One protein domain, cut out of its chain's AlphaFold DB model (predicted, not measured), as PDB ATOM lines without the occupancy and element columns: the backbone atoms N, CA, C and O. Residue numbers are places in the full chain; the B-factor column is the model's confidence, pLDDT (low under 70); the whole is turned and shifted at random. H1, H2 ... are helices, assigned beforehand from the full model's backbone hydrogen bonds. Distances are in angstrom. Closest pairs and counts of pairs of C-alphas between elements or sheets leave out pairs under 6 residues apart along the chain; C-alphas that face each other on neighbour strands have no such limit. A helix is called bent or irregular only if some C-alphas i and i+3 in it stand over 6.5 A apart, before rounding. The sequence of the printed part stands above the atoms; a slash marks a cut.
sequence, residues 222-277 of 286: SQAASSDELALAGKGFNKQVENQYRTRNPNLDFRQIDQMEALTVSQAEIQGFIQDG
ATOM      1  N   SER A 222     -31.427 -18.413  68.417       51.22
ATOM      2  CA  SER A 222     -30.892 -19.324  67.404       51.22
ATOM      3  C   SER A 222     -31.994 -20.154  66.743       51.22
ATOM      4  O   SER A 222     -31.914 -20.448  65.556       51.22
ATOM      5  N   GLN A 223     -33.022 -20.536  67.506       50.97
ATOM      6  CA  GLN A 223     -34.065 -21.462  67.062       50.97
ATOM      7  C   GLN A 223     -35.173 -20.775  66.248       50.97
ATOM      8  O   GLN A 223     -35.735 -21.391  65.349       50.97
ATOM      9  N   ALA A 224     -35.461 -19.493  66.507       52.84
ATOM     10  CA  ALA A 224     -36.382 -18.708  65.681       52.84
ATOM     11  C   ALA A 224     -35.771 -18.366  64.310       52.84
ATOM     12  O   ALA A 224     -36.406 -18.605  63.285       52.84
ATOM     13  N   ALA A 225     -34.514 -17.898  64.286       54.72
ATOM     14  CA  ALA A 225     -33.780 -17.673  63.041       54.72
ATOM     15  C   ALA A 225     -33.619 -18.980  62.247       54.72
ATOM     16  O   ALA A 225     -33.891 -18.998  61.049       54.72
ATOM     17  N   SER A 226     -33.281 -20.093  62.920       58.75
ATOM     18  CA  SER A 226     -33.176 -21.386  62.241       58.75
ATOM     19  C   SER A 226     -34.520 -21.903  61.744       58.75
ATOM     20  O   SER A 226     -34.539 -22.535  60.702       58.75
ATOM     21  N   SER A 227     -35.641 -21.642  62.423       53.34
ATOM     22  CA  SER A 227     -36.965 -22.093  61.977       53.34
ATOM     23  C   SER A 227     -37.434 -21.364  60.715       53.34
ATOM     24  O   SER A 227     -37.952 -22.013  59.805       53.34
ATOM     25  N   ASP A 228     -37.238 -20.045  60.630       55.16
ATOM     26  CA  ASP A 228     -37.566 -19.274  59.424       55.16
ATOM     27  C   ASP A 228     -36.606 -19.613  58.268       55.16
ATOM     28  O   ASP A 228     -37.047 -19.810  57.131       55.16
ATOM     29  N   GLU A 229     -35.309 -19.800  58.556       58.28
ATOM     30  CA  GLU A 229     -34.335 -20.329  57.591       58.28
ATOM     31  C   GLU A 229     -34.687 -21.756  57.143       58.28
ATOM     32  O   GLU A 229     -34.574 -22.070  55.961       58.28
ATOM     33  N   LEU A 230     -35.170 -22.618  58.041       57.03
ATOM     34  CA  LEU A 230     -35.550 -24.006  57.759       57.03
ATOM     35  C   LEU A 230     -36.835 -24.086  56.920       57.03
ATOM     36  O   LEU A 230     -36.938 -24.925  56.022       57.03
ATOM     37  N   ALA A 231     -37.789 -23.178  57.150       58.44
ATOM     38  CA  ALA A 231     -39.001 -23.052  56.343       58.44
ATOM     39  C   ALA A 231     -38.695 -22.583  54.906       58.44
ATOM     40  O   ALA A 231     -39.317 -23.065  53.954       58.44
ATOM     41  N   LEU A 232     -37.702 -21.699  54.721       58.97
ATOM     42  CA  LEU A 232     -37.154 -21.375  53.395       58.97
ATOM     43  C   LEU A 232     -36.299 -22.521  52.822       58.97
ATOM     44  O   LEU A 232     -36.326 -22.759  51.612       58.97
ATOM     45  N   ALA A 233     -35.584 -23.268  53.667       55.59
ATOM     46  CA  ALA A 233     -34.702 -24.367  53.271       55.59
ATOM     47  C   ALA A 233     -35.451 -25.564  52.670       55.59
ATOM     48  O   ALA A 233     -34.890 -26.253  51.821       55.59
ATOM     49  N   GLY A 234     -36.739 -25.749  52.987       57.69
ATOM     50  CA  GLY A 234     -37.608 -26.688  52.263       57.69
ATOM     51  C   GLY A 234     -37.707 -26.404  50.753       57.69
ATOM     52  O   GLY A 234     -38.128 -27.266  49.985       57.69
ATOM     53  N   LYS A 235     -37.289 -25.207  50.313       69.12
ATOM     54  CA  LYS A 235     -37.227 -24.771  48.912       69.12
ATOM     55  C   LYS A 235     -35.795 -24.637  48.362       69.12
ATOM     56  O   LYS A 235     -35.646 -24.261  47.204       69.12
ATOM     57  N   GLY A 236     -34.764 -24.947  49.155       62.53
ATOM     58  CA  GLY A 236     -33.359 -24.934  48.724       62.53
ATOM     59  C   GLY A 236     -32.662 -23.567  48.734       62.53
ATOM     60  O   GLY A 236     -31.606 -23.432  48.126       62.53
ATOM     61  N   PHE A 237     -33.209 -22.555  49.413       66.94
ATOM     62  CA  PHE A 237     -32.608 -21.217  49.490       66.94
ATOM     63  C   PHE A 237     -31.869 -21.026  50.820       66.94
ATOM     64  O   PHE A 237     -32.426 -20.481  51.768       66.94
ATOM     65  N   ASN A 238     -30.627 -21.511  50.911       73.50
ATOM     66  CA  ASN A 238     -29.759 -21.245  52.060       73.50
ATOM     67  C   ASN A 238     -28.302 -20.994  51.631       73.50
ATOM     68  O   ASN A 238     -27.884 -21.349  50.525       73.50
ATOM     69  N   LYS A 239     -27.513 -20.410  52.542       79.38
ATOM     70  CA  LYS A 239     -26.104 -20.064  52.299       79.38
ATOM     71  C   LYS A 239     -25.243 -21.284  51.951       79.38
ATOM     72  O   LYS A 239     -24.309 -21.183  51.164       79.38
ATOM     73  N   GLN A 240     -25.542 -22.455  52.520       76.69
ATOM     74  CA  GLN A 240     -24.780 -23.680  52.247       76.69
ATOM     75  C   GLN A 240     -25.023 -24.210  50.826       76.69
ATOM     76  O   GLN A 240     -24.072 -24.617  50.162       76.69
ATOM     77  N   VAL A 241     -26.268 -24.185  50.351       81.88
ATOM     78  CA  VAL A 241     -26.671 -24.593  49.001       81.88
ATOM     79  C   VAL A 241     -26.078 -23.639  47.980       81.88
ATOM     80  O   VAL A 241     -25.531 -24.098  46.983       81.88
ATOM     81  N   GLU A 242     -26.111 -22.334  48.247       82.25
ATOM     82  CA  GLU A 242     -25.478 -21.352  47.373       82.25
ATOM     83  C   GLU A 242     -23.965 -21.574  47.278       82.25
ATOM     84  O   GLU A 242     -23.427 -21.652  46.175       82.25
ATOM     85  N   ASN A 243     -23.282 -21.776  48.409       84.75
ATOM     86  CA  ASN A 243     -21.853 -22.085  48.416       84.75
ATOM     87  C   ASN A 243     -21.546 -23.361  47.618       84.75
ATOM     88  O   ASN A 243     -20.637 -23.371  46.791       84.75
ATOM     89  N   GLN A 244     -22.326 -24.431  47.810       85.56
ATOM     90  CA  GLN A 244     -22.182 -25.660  47.024       85.56
ATOM     91  C   GLN A 244     -22.440 -25.425  45.531       85.56
ATOM     92  O   GLN A 244     -21.762 -26.017  44.689       85.56
ATOM     93  N   TYR A 245     -23.402 -24.569  45.190       85.06
ATOM     94  CA  TYR A 245     -23.728 -24.228  43.812       85.06
ATOM     95  C   TYR A 245     -22.613 -23.411  43.147       85.06
ATOM     96  O   TYR A 245     -22.244 -23.729  42.015       85.06
ATOM     97  N   ARG A 246     -22.025 -22.438  43.861       87.19
ATOM     98  CA  ARG A 246     -20.841 -21.673  43.433       87.19
ATOM     99  C   ARG A 246     -19.662 -22.613  43.150       87.19
ATOM    100  O   ARG A 246     -19.073 -22.539  42.077       87.19
ATOM    101  N   THR A 247     -19.384 -23.571  44.041       89.69
ATOM    102  CA  THR A 247     -18.303 -24.559  43.849       89.69
ATOM    103  C   THR A 247     -18.534 -25.471  42.643       89.69
ATOM    104  O   THR A 247     -17.595 -25.786  41.917       89.69
ATOM    105  N   ARG A 248     -19.774 -25.919  42.415       90.25
ATOM    106  CA  ARG A 248     -20.108 -26.828  41.302       90.25
ATOM    107  C   ARG A 248     -20.163 -26.135  39.941       90.25
ATOM    108  O   ARG A 248     -20.095 -26.818  38.926       90.25
ATOM    109  N   ASN A 249     -20.297 -24.811  39.913       87.69
ATOM    110  CA  ASN A 249     -20.456 -24.036  38.687       87.69
ATOM    111  C   ASN A 249     -19.448 -22.873  38.638       87.69
ATOM    112  O   ASN A 249     -19.858 -21.711  38.671       87.69
ATOM    113  N   PRO A 250     -18.136 -23.156  38.517       85.81
ATOM    114  CA  PRO A 250     -17.093 -22.123  38.530       85.81
ATOM    115  C   PRO A 250     -17.173 -21.150  37.342       85.81
ATOM    116  O   PRO A 250     -16.606 -20.065  37.392       85.81
ATOM    117  N   ASN A 251     -17.892 -21.527  36.282       87.62
ATOM    118  CA  ASN A 251     -18.052 -20.722  35.071       87.62
ATOM    119  C   ASN A 251     -19.216 -19.714  35.156       87.62
ATOM    120  O   ASN A 251     -19.438 -18.972  34.202       87.62
ATOM    121  N   LEU A 252     -19.998 -19.714  36.244       84.88
ATOM    122  CA  LEU A 252     -21.083 -18.751  36.445       84.88
ATOM    123  C   LEU A 252     -20.559 -17.485  37.128       84.88
ATOM    124  O   LEU A 252     -19.850 -17.549  38.129       84.88
ATOM    125  N   ASP A 253     -20.945 -16.327  36.597       85.81
ATOM    126  CA  ASP A 253     -20.565 -15.028  37.144       85.81
ATOM    127  C   ASP A 253     -21.575 -14.555  38.199       85.81
ATOM    128  O   ASP A 253     -22.645 -14.035  37.878       85.81
ATOM    129  N   PHE A 254     -21.224 -14.723  39.473       84.81
ATOM    130  CA  PHE A 254     -22.052 -14.284  40.599       84.81
ATOM    131  C   PHE A 254     -21.960 -12.776  40.864       84.81
ATOM    132  O   PHE A 254     -22.798 -12.246  41.588       84.81
ATOM    133  N   ARG A 255     -21.025 -12.051  40.227       87.31
ATOM    134  CA  ARG A 255     -20.829 -10.610  40.474       87.31
ATOM    135  C   ARG A 255     -22.078  -9.798  40.155       87.31
ATOM    136  O   ARG A 255     -22.355  -8.827  40.845       87.31
ATOM    137  N   GLN A 256     -22.846 -10.191  39.138       84.44
ATOM    138  CA  GLN A 256     -24.104  -9.517  38.797       84.44
ATOM    139  C   GLN A 256     -25.175  -9.725  39.873       84.44
ATOM    140  O   GLN A 256     -25.958  -8.820  40.141       84.44
ATOM    141  N   ILE A 257     -25.204 -10.902  40.503       84.12
ATOM    142  CA  ILE A 257     -26.132 -11.208  41.598       84.12
ATOM    143  C   ILE A 257     -25.745 -10.401  42.832       84.12
ATOM    144  O   ILE A 257     -26.597  -9.719  43.391       84.12
ATOM    145  N   ASP A 258     -24.459 -10.404  43.185       86.31
ATOM    146  CA  ASP A 258     -23.939  -9.628  44.312       86.31
ATOM    147  C   ASP A 258     -24.174  -8.116  44.090       86.31
ATOM    148  O   ASP A 258     -24.562  -7.392  45.006       86.31
ATOM    149  N   GLN A 259     -24.017  -7.626  42.853       88.00
ATOM    150  CA  GLN A 259     -24.372  -6.252  42.479       88.00
ATOM    151  C   GLN A 259     -25.864  -5.980  42.673       88.00
ATOM    152  O   GLN A 259     -26.207  -4.957  43.256       88.00
ATOM    153  N   MET A 260     -26.744  -6.880  42.218       83.50
ATOM    154  CA  MET A 260     -28.191  -6.745  42.415       83.50
ATOM    155  C   MET A 260     -28.580  -6.752  43.897       83.50
ATOM    156  O   MET A 260     -29.475  -6.004  44.277       83.50
ATOM    157  N   GLU A 261     -27.919  -7.557  44.730       82.69
ATOM    158  CA  GLU A 261     -28.146  -7.583  46.180       82.69
ATOM    159  C   GLU A 261     -27.678  -6.285  46.855       82.69
ATOM    160  O   GLU A 261     -28.329  -5.788  47.774       82.69
ATOM    161  N   ALA A 262     -26.580  -5.702  46.373       86.81
ATOM    162  CA  ALA A 262     -26.044  -4.445  46.885       86.81
ATOM    163  C   ALA A 262     -26.843  -3.203  46.447       86.81
ATOM    164  O   ALA A 262     -26.655  -2.126  47.023       86.81
ATOM    165  N   LEU A 263     -27.725  -3.318  45.443       85.50
ATOM    166  CA  LEU A 263     -28.571  -2.207  45.007       85.50
ATOM    167  C   LEU A 263     -29.518  -1.796  46.139       85.50
ATOM    168  O   LEU A 263     -30.494  -2.473  46.458       85.50
ATOM    169  N   THR A 264     -29.252  -0.625  46.710       84.62
ATOM    170  CA  THR A 264     -30.129   0.025  47.681       84.62
ATOM    171  C   THR A 264     -30.747   1.249  47.023       84.62
ATOM    172  O   THR A 264     -30.044   2.141  46.562       84.62
ATOM    173  N   VAL A 265     -32.077   1.269  46.931       85.50
ATOM    174  CA  VAL A 265     -32.815   2.410  46.372       85.50
ATOM    175  C   VAL A 265     -33.221   3.319  47.521       85.50
ATOM    176  O   VAL A 265     -33.835   2.866  48.493       85.50
ATOM    177  N   SER A 266     -32.879   4.600  47.427       86.44
ATOM    178  CA  SER A 266     -33.227   5.567  48.461       86.44
ATOM    179  C   SER A 266     -34.734   5.832  48.488       86.44
ATOM    180  O   SER A 266     -35.441   5.751  47.481       86.44
ATOM    181  N   GLN A 267     -35.248   6.228  49.654       81.75
ATOM    182  CA  GLN A 267     -36.658   6.595  49.783       81.75
ATOM    183  C   GLN A 267     -37.032   7.761  48.851       81.75
ATOM    184  O   GLN A 267     -38.154   7.796  48.353       81.75
ATOM    185  N   ALA A 268     -36.111   8.695  48.595       85.56
ATOM    186  CA  ALA A 268     -36.339   9.828  47.701       85.56
ATOM    187  C   ALA A 268     -36.549   9.379  46.245       85.56
ATOM    188  O   ALA A 268     -37.508   9.811  45.611       85.56
ATOM    189  N   GLU A 269     -35.721   8.456  45.750       88.50
ATOM    190  CA  GLU A 269     -35.863   7.882  44.404       88.50
ATOM    191  C   GLU A 269     -37.173   7.103  44.256       88.50
ATOM    192  O   GLU A 269     -37.860   7.239  43.246       88.50
ATOM    193  N   ILE A 270     -37.574   6.347  45.287       85.06
ATOM    194  CA  ILE A 270     -38.868   5.649  45.296       85.06
ATOM    195  C   ILE A 270     -40.022   6.654  45.198       85.06
ATOM    196  O   ILE A 270     -40.970   6.427  44.448       85.06
ATOM    197  N   GLN A 271     -39.964   7.769  45.935       84.12
ATOM    198  CA  GLN A 271     -40.997   8.807  45.856       84.12
ATOM    199  C   GLN A 271     -41.026   9.487  44.482       84.12
ATOM    200  O   GLN A 271     -42.117   9.677  43.946       84.12
ATOM    201  N   GLY A 272     -39.864   9.791  43.893       88.19
ATOM    202  CA  GLY A 272     -39.771  10.312  42.526       88.19
ATOM    203  C   GLY A 272     -40.409   9.359  41.517       88.19
ATOM    204  O   GLY A 272     -41.316   9.742  40.785       88.19
ATOM    205  N   PHE A 273     -40.063   8.072  41.587       90.00
ATOM    206  CA  PHE A 273     -40.643   7.035  40.735       90.00
ATOM    207  C   PHE A 273     -42.171   6.915  40.879       90.00
ATOM    208  O   PHE A 273     -42.882   6.740  39.888       90.00
ATOM    209  N   ILE A 274     -42.703   7.028  42.102       86.81
ATOM    210  CA  ILE A 274     -44.152   7.021  42.350       86.81
ATOM    211  C   ILE A 274     -44.829   8.230  41.688       86.81
ATOM    212  O   ILE A 274     -45.899   8.068  41.092       86.81
ATOM    213  N   GLN A 275     -44.223   9.416  41.791       87.00
ATOM    214  CA  GLN A 275     -44.748  10.652  41.201       87.00
ATOM    215  C   GLN A 275     -44.712  10.598  39.671       87.00
ATOM    216  O   GLN A 275     -45.751  10.792  39.034       87.00
ATOM    217  N   ASP A 276     -43.565  10.240  39.096       91.00
ATOM    218  CA  ASP A 276     -43.358  10.132  37.649       91.00
ATOM    219  C   ASP A 276     -44.267   9.065  37.030       91.00
ATOM    220  O   ASP A 276     -44.909   9.280  35.999       91.00
ATOM    221  N   GLY A 277     -44.385   7.916  37.701       87.44
ATOM    222  CA  GLY A 277     -45.233   6.803  37.281       87.44
ATOM    223  C   GLY A 277     -46.725   6.994  37.568       87.44
ATOM    224  O   GLY A 277     -47.517   6.119  37.214       87.44
TER     225      GLY A 277
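This is residues 222 to 277 of the 286 residues of the protein "SH3 domain-containing protein" of Desulfobacteraceae bacterium (UniProt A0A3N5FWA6). Four separate short helices are strung one after another on an open, V-like path, with no two of them packed together and no core between them. H1 and H2 make one arm of the V, with a bend in the link between them, the chain turns at residues 249 to 254, and H3 and H4 follow along the other arm. The printed part has 56 residues with four named helices, in the order H1, H2, H3, H4, and no named strand; the class is all helix. The whole is extended, with a radius of gyration of the C-alphas of 16.8 A, and flat in outline, with spans of 42 by 35 by 17 A.

From the first printed residue, H1 at residues 222 to 233 is followed by a tight link of 5 residues to H2 at residues 239 to 248. A short link of 6 residues joins H2 to H3 at residues 255 to 262. A tight link of 4 residues then joins H3 to H4 at residues 267 to 276. Each pair of these helices is apart, with no C-alpha of the one within 8 A of the other, including those that follow each other in the chain. From N to C, z falls along H1 and H2, rises along H3 and falls again along H4. Residues 222 to 228, which belong to H1, stand free. Residues 247 to 253 stand free too, and so do residues 255 to 277, of which 255 to 262 belong to H3 and 267 to 276 belong to H4. In H1, H2, H3 and H4 every O i to N i+4 pair is within hydrogen-bond range.

H1, residues 222 to 233, begins with C-alpha 222 at (-30.892, -19.324, 67.404) and is 15.5 A long from first to last C-alpha; with 12 residues it is the longest helix by residues. H2, residues 239 to 248, is 14.2 A long and ends with C-alpha 248 at (-20.108, -26.828, 41.302). H3, residues 255 to 262, is 10.3 A long. H4, residues 267 to 276, is 14.3 A long and ends with C-alpha 276 at (-43.358, 10.132, 37.649). No helix is bent or irregular.

The two C-alphas farthest apart, those of Arg 248 and Gln 275, are 44.9 A apart. The first and last printed C-alphas, those of Ser 222 and Gly 277, are 42.4 A apart. The printed part has no cut and no long link. The mean pLDDT of the printed part is 77.4; residues 222 to 237 are under 70, and H1 has a mean of 55.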